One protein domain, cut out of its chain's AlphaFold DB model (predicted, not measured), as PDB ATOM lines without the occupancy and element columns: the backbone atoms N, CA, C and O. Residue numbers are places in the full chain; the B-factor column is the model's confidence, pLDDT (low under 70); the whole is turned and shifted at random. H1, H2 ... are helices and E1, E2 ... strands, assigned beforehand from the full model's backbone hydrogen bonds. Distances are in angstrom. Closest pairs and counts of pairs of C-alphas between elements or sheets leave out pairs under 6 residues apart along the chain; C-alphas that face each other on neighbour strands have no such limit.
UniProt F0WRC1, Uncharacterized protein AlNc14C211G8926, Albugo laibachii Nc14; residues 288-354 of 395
ATOM      1  N   PHE A 288     -15.803 -14.642  26.374       82.81
ATOM      2  CA  PHE A 288     -14.577 -15.423  26.592       82.81
ATOM      3  C   PHE A 288     -14.153 -16.145  25.309       82.81
ATOM      4  O   PHE A 288     -13.439 -17.144  25.354       82.81
ATOM      5  N   ASP A 289     -14.610 -15.640  24.162       82.12
ATOM      6  CA  ASP A 289     -14.293 -16.188  22.850       82.12
ATOM      7  C   ASP A 289     -12.779 -16.141  22.618       82.12
ATOM      8  O   ASP A 289     -12.105 -15.154  22.930       82.12
ATOM      9  N   GLY A 290     -12.227 -17.250  22.127       82.50
ATOM     10  CA  GLY A 290     -10.783 -17.415  21.964       82.50
ATOM     11  C   GLY A 290     -10.008 -17.657  23.267       82.50
ATOM     12  O   GLY A 290      -8.777 -17.684  23.217       82.50
ATOM     13  N   MET A 291     -10.675 -17.846  24.415       90.69
ATOM     14  CA  MET A 291     -10.044 -18.299  25.661       90.69
ATOM     15  C   MET A 291     -10.360 -19.771  25.935       90.69
ATOM     16  O   MET A 291     -11.514 -20.145  26.127       90.69
ATOM     17  N   GLU A 292      -9.324 -20.598  26.017       91.69
ATOM     18  CA  GLU A 292      -9.416 -22.002  26.423       91.69
ATOM     19  C   GLU A 292      -8.835 -22.140  27.835       91.69
ATOM     20  O   GLU A 292      -7.721 -21.681  28.098       91.69
ATOM     21  N   VAL A 293      -9.594 -22.736  28.757       92.00
ATOM     22  CA  VAL A 293      -9.187 -22.912  30.158       92.00
ATOM     23  C   VAL A 293      -8.860 -24.380  30.405       92.00
ATOM     24  O   VAL A 293      -9.709 -25.245  30.203       92.00
ATOM     25  N   PHE A 294      -7.645 -24.645  30.874       91.19
ATOM     26  CA  PHE A 294      -7.163 -25.967  31.256       91.19
ATOM     27  C   PHE A 294      -7.006 -26.021  32.773       91.19
ATOM     28  O   PHE A 294      -6.365 -25.153  33.365       91.19
ATOM     29  N   SER A 295      -7.601 -27.030  33.405       87.38
ATOM     30  CA  SER A 295      -7.466 -27.266  34.842       87.38
ATOM     31  C   SER A 295      -6.334 -28.254  35.106       87.38
ATOM     32  O   SER A 295      -6.279 -29.312  34.479       87.38
ATOM     33  N   HIS A 296      -5.440 -27.920  36.036       78.94
ATOM     34  CA  HIS A 296      -4.371 -28.821  36.479       78.94
ATOM     35  C   HIS A 296      -4.639 -29.374  37.885       78.94
ATOM     36  O   HIS A 296      -4.349 -30.537  38.160       78.94
ATOM     37  N   ARG A 297      -5.177 -28.535  38.782       75.31
ATOM     38  CA  ARG A 297      -5.546 -28.842  40.177       75.31
ATOM     39  C   ARG A 297      -6.782 -28.030  40.566       75.31
ATOM     40  O   ARG A 297      -7.203 -27.157  39.814       75.31
ATOM     41  N   SER A 298      -7.328 -28.258  41.761       77.19
ATOM     42  CA  SER A 298      -8.510 -27.541  42.265       77.19
ATOM     43  C   SER A 298      -8.386 -26.013  42.186       77.19
ATOM     44  O   SER A 298      -9.375 -25.356  41.876       77.19
ATOM     45  N   SER A 299      -7.208 -25.426  42.425       82.88
ATOM     46  CA  SER A 299      -6.977 -23.972  42.427       82.88
ATOM     47  C   SER A 299      -6.075 -23.454  41.297       82.88
ATOM     48  O   SER A 299      -5.939 -22.235  41.165       82.88
ATOM     49  N   SER A 300      -5.516 -24.332  40.454       90.94
ATOM     50  CA  SER A 300      -4.516 -23.972  39.435       90.94
ATOM     51  C   SER A 300      -4.998 -24.232  38.007       90.94
ATOM     52  O   SER A 300      -5.382 -25.357  37.667       90.94
ATOM     53  N   PHE A 301      -4.908 -23.209  37.154       92.50
ATOM     54  CA  PHE A 301      -5.398 -23.235  35.773       92.50
ATOM     55  C   PHE A 301      -4.394 -22.616  34.806       92.50
ATOM     56  O   PHE A 301      -3.636 -21.721  35.175       92.50
ATOM     57  N   ASN A 302      -4.488 -23.005  33.540       94.25
ATOM     58  CA  ASN A 302      -3.865 -22.299  32.431       94.25
ATOM     59  C   ASN A 302      -4.957 -21.750  31.514       94.25
ATOM     60  O   ASN A 302      -5.829 -22.488  31.063       94.25
ATOM     61  N   VAL A 303      -4.911 -20.451  31.225       92.94
ATOM     62  CA  VAL A 303      -5.809 -19.815  30.254       92.94
ATOM     63  C   VAL A 303      -5.024 -19.495  29.001       92.94
ATOM     64  O   VAL A 303      -4.143 -18.634  29.002       92.94
ATOM     65  N   LYS A 304      -5.361 -20.187  27.923       93.00
ATOM     66  CA  LYS A 304      -4.806 -19.978  26.597       93.00
ATOM     67  C   LYS A 304      -5.669 -18.988  25.841       93.00
ATOM     68  O   LYS A 304      -6.851 -19.226  25.632       93.00
ATOM     69  N   VAL A 305      -5.076 -17.881  25.418       89.81
ATOM     70  CA  VAL A 305      -5.758 -16.827  24.669       89.81
ATOM     71  C   VAL A 305      -5.266 -16.841  23.230       89.81
ATOM     72  O   VAL A 305      -4.088 -16.582  22.965       89.81
ATOM     73  N   LYS A 306      -6.177 -17.117  22.298       85.88
ATOM     74  CA  LYS A 306      -5.993 -16.945  20.856       85.88
ATOM     75  C   LYS A 306      -6.578 -15.598  20.448       85.88
ATOM     76  O   LYS A 306      -7.713 -15.272  20.779       85.88
ATOM     77  N   ARG A 307      -5.782 -14.797  19.745       76.81
ATOM     78  CA  ARG A 307      -6.237 -13.577  19.067       76.81
ATOM     79  C   ARG A 307      -5.993 -13.772  17.582       76.81
ATOM     80  O   ARG A 307      -4.963 -14.349  17.231       76.81
ATOM     81  N   ASP A 308      -6.908 -13.300  16.745       67.50
ATOM     82  CA  ASP A 308      -6.842 -13.499  15.295       67.50
ATOM     83  C   ASP A 308      -5.452 -13.164  14.735       67.50
ATOM     84  O   ASP A 308      -4.896 -12.088  14.980       67.50
ATOM     85  N   GLY A 309      -4.859 -14.131  14.029       62.91
ATOM     86  CA  GLY A 309      -3.535 -14.004  13.414       62.91
ATOM     87  C   GLY A 309      -2.334 -14.004  14.374       62.91
ATOM     88  O   GLY A 309      -1.229 -13.689  13.935       62.91
ATOM     89  N   GLN A 310      -2.496 -14.333  15.665       68.31
ATOM     90  CA  GLN A 310      -1.393 -14.413  16.637       68.31
ATOM     91  C   GLN A 310      -1.229 -15.809  17.243       68.31
ATOM     92  O   GLN A 310      -2.199 -16.524  17.489       68.31
ATOM     93  N   LEU A 311       0.026 -16.160  17.558       73.12
ATOM     94  CA  LEU A 311       0.337 -17.317  18.396       73.12
ATOM     95  C   LEU A 311      -0.399 -17.193  19.733       73.12
ATOM     96  O   LEU A 311      -0.394 -16.133  20.371       73.12
ATOM     97  N   SER A 312      -1.016 -18.291  20.154       80.44
ATOM     98  CA  SER A 312      -1.703 -18.369  21.436       80.44
ATOM     99  C   SER A 312      -0.746 -18.056  22.581       80.44
ATOM    100  O   SER A 312       0.360 -18.592  22.622       80.44
ATOM    101  N   THR A 313      -1.178 -17.214  23.516       87.44
ATOM    102  CA  THR A 313      -0.431 -16.927  24.750       87.44
ATOM    103  C   THR A 313      -1.124 -17.609  25.917       87.44
ATOM    104  O   THR A 313      -2.347 -17.546  26.014       87.44
ATOM    105  N   GLU A 314      -0.358 -18.249  26.793       92.00
ATOM    106  CA  GLU A 314      -0.883 -18.958  27.960       92.00
ATOM    107  C   GLU A 314      -0.564 -18.195  29.246       92.00
ATOM    108  O   GLU A 314       0.543 -17.682  29.423       92.00
ATOM    109  N   TYR A 315      -1.552 -18.107  30.133       94.00
ATOM    110  CA  TYR A 315      -1.446 -17.442  31.426       94.00
ATOM    111  C   TYR A 315      -1.746 -18.439  32.535       94.00
ATOM    112  O   TYR A 315      -2.825 -19.033  32.559       94.00
ATOM    113  N   ALA A 316      -0.803 -18.593  33.457       94.00
ATOM    114  CA  ALA A 316      -0.995 -19.403  34.647       94.00
ATOM    115  C   ALA A 316      -1.852 -18.632  35.653       94.00
ATOM    116  O   ALA A 316      -1.692 -17.418  35.825       94.00
ATOM    117  N   ILE A 317      -2.760 -19.346  36.304       94.44
ATOM    118  CA  ILE A 317      -3.648 -18.842  37.343       94.44
ATOM    119  C   ILE A 317      -3.483 -19.727  38.561       94.44
ATOM    120  O   ILE A 317      -3.566 -20.951  38.459       94.44
ATOM    121  N   ASP A 318      -3.294 -19.092  39.706       91.75
ATOM    122  CA  ASP A 318      -3.201 -19.747  41.000       91.75
ATOM    123  C   ASP A 318      -4.113 -19.005  41.971       91.75
ATOM    124  O   ASP A 318      -3.799 -17.915  42.444       91.75
ATOM    125  N   ARG A 319      -5.298 -19.563  42.217       86.06
ATOM    126  CA  ARG A 319      -6.331 -18.878  43.002       86.06
ATOM    127  C   ARG A 319      -6.002 -18.785  44.483       86.06
ATOM    128  O   ARG A 319      -6.545 -17.907  45.145       86.06
ATOM    129  N   ASP A 320      -5.108 -19.637  44.978       86.00
ATOM    130  CA  ASP A 320      -4.681 -19.597  46.377       86.00
ATOM    131  C   ASP A 320      -3.733 -18.407  46.627       86.00
ATOM    132  O   ASP A 320      -3.541 -17.971  47.763       86.00
ATOM    133  N   LYS A 321      -3.189 -17.806  45.559       85.62
ATOM    134  CA  LYS A 321      -2.395 -16.574  45.607       85.62
ATOM    135  C   LYS A 321      -3.276 -15.346  45.413       85.62
ATOM    136  O   LYS A 321      -3.260 -14.715  44.361       85.62
ATOM    137  N   ALA A 322      -4.003 -14.956  46.457       74.38
ATOM    138  CA  ALA A 322      -4.924 -13.815  46.407       74.38
ATOM    139  C   ALA A 322      -4.285 -12.498  45.903       74.38
ATOM    140  O   ALA A 322      -4.947 -11.730  45.213       74.38
ATOM    141  N   SER A 323      -2.999 -12.249  46.191       78.94
ATOM    142  CA  SER A 323      -2.263 -11.043  45.766       78.94
ATOM    143  C   SER A 323      -1.534 -11.169  44.419       78.94
ATOM    144  O   SER A 323      -0.962 -10.193  43.930       78.94
ATOM    145  N   ASP A 324      -1.496 -12.367  43.836       87.06
ATOM    146  CA  ASP A 324      -0.920 -12.630  42.513       87.06
ATOM    147  C   ASP A 324      -1.599 -13.828  41.834       87.06
ATOM    148  O   ASP A 324      -0.976 -14.866  41.590       87.06
ATOM    149  N   PRO A 325      -2.905 -13.719  41.541       91.44
ATOM    150  CA  PRO A 325      -3.671 -14.868  41.094       91.44
ATOM    151  C   PRO A 325      -3.421 -15.215  39.627       91.44
ATOM    152  O   PRO A 325      -3.956 -16.208  39.144       91.44
ATOM    153  N   CYS A 326      -2.688 -14.393  38.867       94.62
ATOM    154  CA  CYS A 326      -2.490 -14.612  37.438       94.62
ATOM    155  C   CYS A 326      -1.184 -14.007  36.920       94.62
ATOM    156  O   CYS A 326      -0.944 -12.810  37.068       94.62
ATOM    157  N   SER A 327      -0.444 -14.790  36.130       94.81
ATOM    158  CA  SER A 327       0.850 -14.410  35.545       94.81
ATOM    159  C   SER A 327       0.811 -13.264  34.520       94.81
ATOM    160  O   SER A 327       1.845 -12.895  33.966       94.81
ATOM    161  N   CYS A 328      -0.359 -12.689  34.224       93.88
ATOM    162  CA  CYS A 328      -0.492 -11.580  33.276       93.88
ATOM    163  C   CYS A 328      -0.064 -10.208  33.836       93.88
ATOM    164  O   CYS A 328      -0.071  -9.233  33.085       93.88
ATOM    165  N   GLY A 329       0.247 -10.100  35.133       92.38
ATOM    166  CA  GLY A 329       0.685  -8.851  35.775       92.38
ATOM    167  C   GLY A 329      -0.431  -7.829  36.046       92.38
ATOM    168  O   GLY A 329      -0.203  -6.778  36.642       92.38
ATOM    169  N   TYR A 330      -1.663  -8.098  35.600       93.25
ATOM    170  CA  TYR A 330      -2.781  -7.159  35.731       93.25
ATOM    171  C   TYR A 330      -3.180  -6.913  37.184       93.25
ATOM    172  O   TYR A 330      -3.542  -5.786  37.516       93.25
ATOM    173  N   PHE A 331      -3.093  -7.933  38.039       92.06
ATOM    174  CA  PHE A 331      -3.422  -7.774  39.451       92.06
ATOM    175  C   PHE A 331      -2.430  -6.834  40.137       92.06
ATOM    176  O   PHE A 331      -2.850  -5.880  40.773       92.06
ATOM    177  N   GLN A 332      -1.127  -7.009  39.913       90.25
ATOM    178  CA  GLN A 332      -0.093  -6.131  40.476       90.25
ATOM    179  C   GLN A 332      -0.250  -4.692  39.991       90.25
ATOM    180  O   GLN A 332       0.057  -3.757  40.716       90.25
ATOM    181  N   TYR A 333      -0.743  -4.501  38.768       91.56
ATOM    182  CA  TYR A 333      -0.937  -3.176  38.193       91.56
ATOM    183  C   TYR A 333      -2.231  -2.485  38.659       91.56
ATOM    184  O   TYR A 333      -2.235  -1.268  38.874       91.56
ATOM    185  N   MET A 334      -3.332  -3.232  38.786       91.56
ATOM    186  CA  MET A 334      -4.671  -2.685  39.051       91.56
ATOM    187  C   MET A 334      -5.200  -2.931  40.457       91.56
ATOM    188  O   MET A 334      -6.151  -2.249  40.815       91.56
ATOM    189  N   ASP A 335      -4.655  -3.886  41.206       91.19
ATOM    190  CA  ASP A 335      -5.225  -4.431  42.448       91.19
ATOM    191  C   ASP A 335      -6.658  -4.975  42.255       91.19
ATOM    192  O   ASP A 335      -7.578  -4.726  43.030       91.19
ATOM    193  N   ALA A 336      -6.889  -5.639  41.118       92.06
ATOM    194  CA  ALA A 336      -8.197  -6.143  40.703       92.06
ATOM    195  C   ALA A 336      -8.047  -7.360  39.769       92.06
ATOM    196  O   ALA A 336      -7.034  -7.479  39.067       92.06
ATOM    197  N   PRO A 337      -9.059  -8.247  39.675       91.94
ATOM    198  CA  PRO A 337      -8.960  -9.461  38.879       91.94
ATOM    199  C   PRO A 337      -8.900  -9.154  37.379       91.94
ATOM    200  O   PRO A 337      -9.623  -8.309  36.833       91.94
ATOM    201  N   CYS A 338      -8.035  -9.889  36.686       93.25
ATOM    202  CA  CYS A 338      -7.946  -9.846  35.233       93.25
ATOM    203  C   CYS A 338      -9.031 -10.715  34.585       93.25
ATOM    204  O   CYS A 338      -9.657 -11.549  35.236       93.25
ATOM    205  N   ILE A 339      -9.215 -10.576  33.271       92.25
ATOM    206  CA  ILE A 339     -10.194 -11.392  32.542       92.25
ATOM    207  C   ILE A 339      -9.884 -12.897  32.600       92.25
ATOM    208  O   ILE A 339     -10.812 -13.693  32.596       92.25
ATOM    209  N   HIS A 340      -8.610 -13.293  32.717       93.44
ATOM    210  CA  HIS A 340      -8.228 -14.705  32.826       93.44
ATOM    211  C   HIS A 340      -8.697 -15.313  34.154       93.44
ATOM    212  O   HIS A 340      -9.230 -16.418  34.162       93.44
ATOM    213  N   VAL A 341      -8.584 -14.568  35.262       93.12
ATOM    214  CA  VAL A 341      -9.134 -14.990  36.564       93.12
ATOM    215  C   VAL A 341     -10.643 -15.188  36.437       93.12
ATOM    216  O   VAL A 341     -11.147 -16.248  36.792       93.12
ATOM    217  N   VAL A 342     -11.356 -14.234  35.829       93.62
ATOM    218  CA  VAL A 342     -12.807 -14.351  35.598       93.62
ATOM    219  C   VAL A 342     -13.136 -15.576  34.731       93.62
ATOM    220  O   VAL A 342     -14.071 -16.308  35.046       93.62
ATOM    221  N   ALA A 343     -12.346 -15.847  33.687       93.00
ATOM    222  CA  ALA A 343     -12.509 -17.026  32.837       93.00
ATOM    223  C   ALA A 343     -12.341 -18.335  33.629       93.00
ATOM    224  O   ALA A 343     -13.147 -19.248  33.472       93.00
ATOM    225  N   SER A 344     -11.350 -18.411  34.527       92.38
ATOM    226  CA  SER A 344     -11.149 -19.583  35.394       92.38
ATOM    227  C   SER A 344     -12.300 -19.796  36.382       92.38
ATOM    228  O   SER A 344     -12.747 -20.923  36.581       92.38
ATOM    229  N   LEU A 345     -12.847 -18.712  36.943       91.81
ATOM    230  CA  LEU A 345     -14.011 -18.771  37.825       91.81
ATOM    231  C   LEU A 345     -15.266 -19.210  37.069       91.81
ATOM    232  O   LEU A 345     -16.046 -20.008  37.584       91.81
ATOM    233  N   LYS A 346     -15.440 -18.734  35.831       91.69
ATOM    234  CA  LYS A 346     -16.522 -19.179  34.949       91.69
ATOM    235  C   LYS A 346     -16.392 -20.662  34.612       91.69
ATOM    236  O   LYS A 346     -17.387 -21.369  34.672       91.69
ATOM    237  N   HIS A 347     -15.183 -21.130  34.299       90.44
ATOM    238  CA  HIS A 347     -14.921 -22.529  33.954       90.44
ATOM    239  C   HIS A 347     -15.364 -23.501  35.057       90.44
ATOM    240  O   HIS A 347     -15.870 -24.576  34.754       90.44
ATOM    241  N   ILE A 348     -15.235 -23.104  36.326       90.75
ATOM    242  CA  ILE A 348     -15.673 -23.917  37.467       90.75
ATOM    243  C   ILE A 348     -17.041 -23.509  38.043       90.75
ATOM    244  O   ILE A 348     -17.371 -23.900  39.160       90.75
ATOM    245  N   ASN A 349     -17.817 -22.691  37.324       90.12
ATOM    246  CA  ASN A 349     -19.127 -22.184  37.751       90.12
ATOM    247  C   ASN A 349     -19.136 -21.493  39.133       90.12
ATOM    248  O   ASN A 349     -20.115 -21.578  39.869       90.12
ATOM    249  N   ASN A 350     -18.068 -20.771  39.485       90.06
ATOM    250  CA  ASN A 350     -17.923 -20.091  40.776       90.06
ATOM    251  C   ASN A 350     -17.613 -18.594  40.600       90.06
ATOM    252  O   ASN A 350     -16.593 -18.080  41.049       90.06
ATOM    253  N   LEU A 351     -18.483 -17.883  39.882       89.88
ATOM    254  CA  LEU A 351     -18.347 -16.435  39.672       89.88
ATOM    255  C   LEU A 351     -18.749 -15.606  40.903       89.88
ATOM    256  O   LEU A 351     -18.439 -14.416  40.956       89.88
ATOM    257  N   SER A 352     -19.416 -16.208  41.893       88.25
ATOM    258  CA  SER A 352     -19.861 -15.530  43.117       88.25
ATOM    259  C   SER A 352     -18.695 -14.969  43.934       88.25
ATOM    260  O   SER A 352     -18.816 -13.870  44.474       88.25
ATOM    261  N   ILE A 353     -17.551 -15.659  43.945       88.50
ATOM    262  CA  ILE A 353     -16.345 -15.237  44.676       88.50
ATOM    263  C   ILE A 353     -15.524 -14.161  43.948       88.50
ATOM    264  O   ILE A 353     -14.479 -13.749  44.435       88.50
ATOM    265  N   LEU A 354     -15.968 -13.653  42.788       89.88
ATOM    266  CA  LEU A 354     -15.219 -12.642  42.024       89.88
ATOM    267  C   LEU A 354     -14.868 -11.399  42.862       89.88
ATOM    268  O   LEU A 354     -13.798 -10.819  42.684       89.88
TER     269      LEU A 354
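AT A GLANCE: This is residues 288 to 354 of the 395 residues of the protein "Uncharacterized protein AlNc14C211G8926" of Albugo laibachii Nc14 (UniProt F0WRC1). Three strands, E1 to E3, form a small sheet with helix H2 slanting over one face; the short helix H1 lies off the sheet, beyond its E3 side. The 67 printed residues, under half in named elements, run E1, E2, E3, H1, H2, mixed in class. The sheet is a meander, each strand the antiparallel neighbour of the one before. The whole is compact, radius of gyration 11.4 A, spanning 33 by 26 by 19 A.

HOW THE PARTS SIT: E1, residues 291 to 295, and E2, residues 300 to 305, form a hairpin, N 294 and O 302 being 2.8 A apart. E2 and E3, residues 313 to 318, form another, with N 305 and O 313 at 2.8 A. H2, residues 339 to 347, is on the sheet at a height of 8.4 A; its closest C-alphas to E2 are Val 303 and His 340, 6.2 A. H1, residues 330 to 334, is not on it. In both helices every O i to N i+4 pair is within hydrogen-bond range.

IN THESE COORDINATES: E1, 13.1 A long, begins at C-alpha 291 (-10.044, -18.299, 25.661). E2 measures 16.5 A, E3 16.7 A, H1 5.9 A. H2, 12.2 A, ends at C-alpha 347 (-14.921, -22.529, 33.954).

THE WHOLE: The printed part has no cut. The E3 to H1 link is long. Residues 308 to 310 are under pLDDT 70.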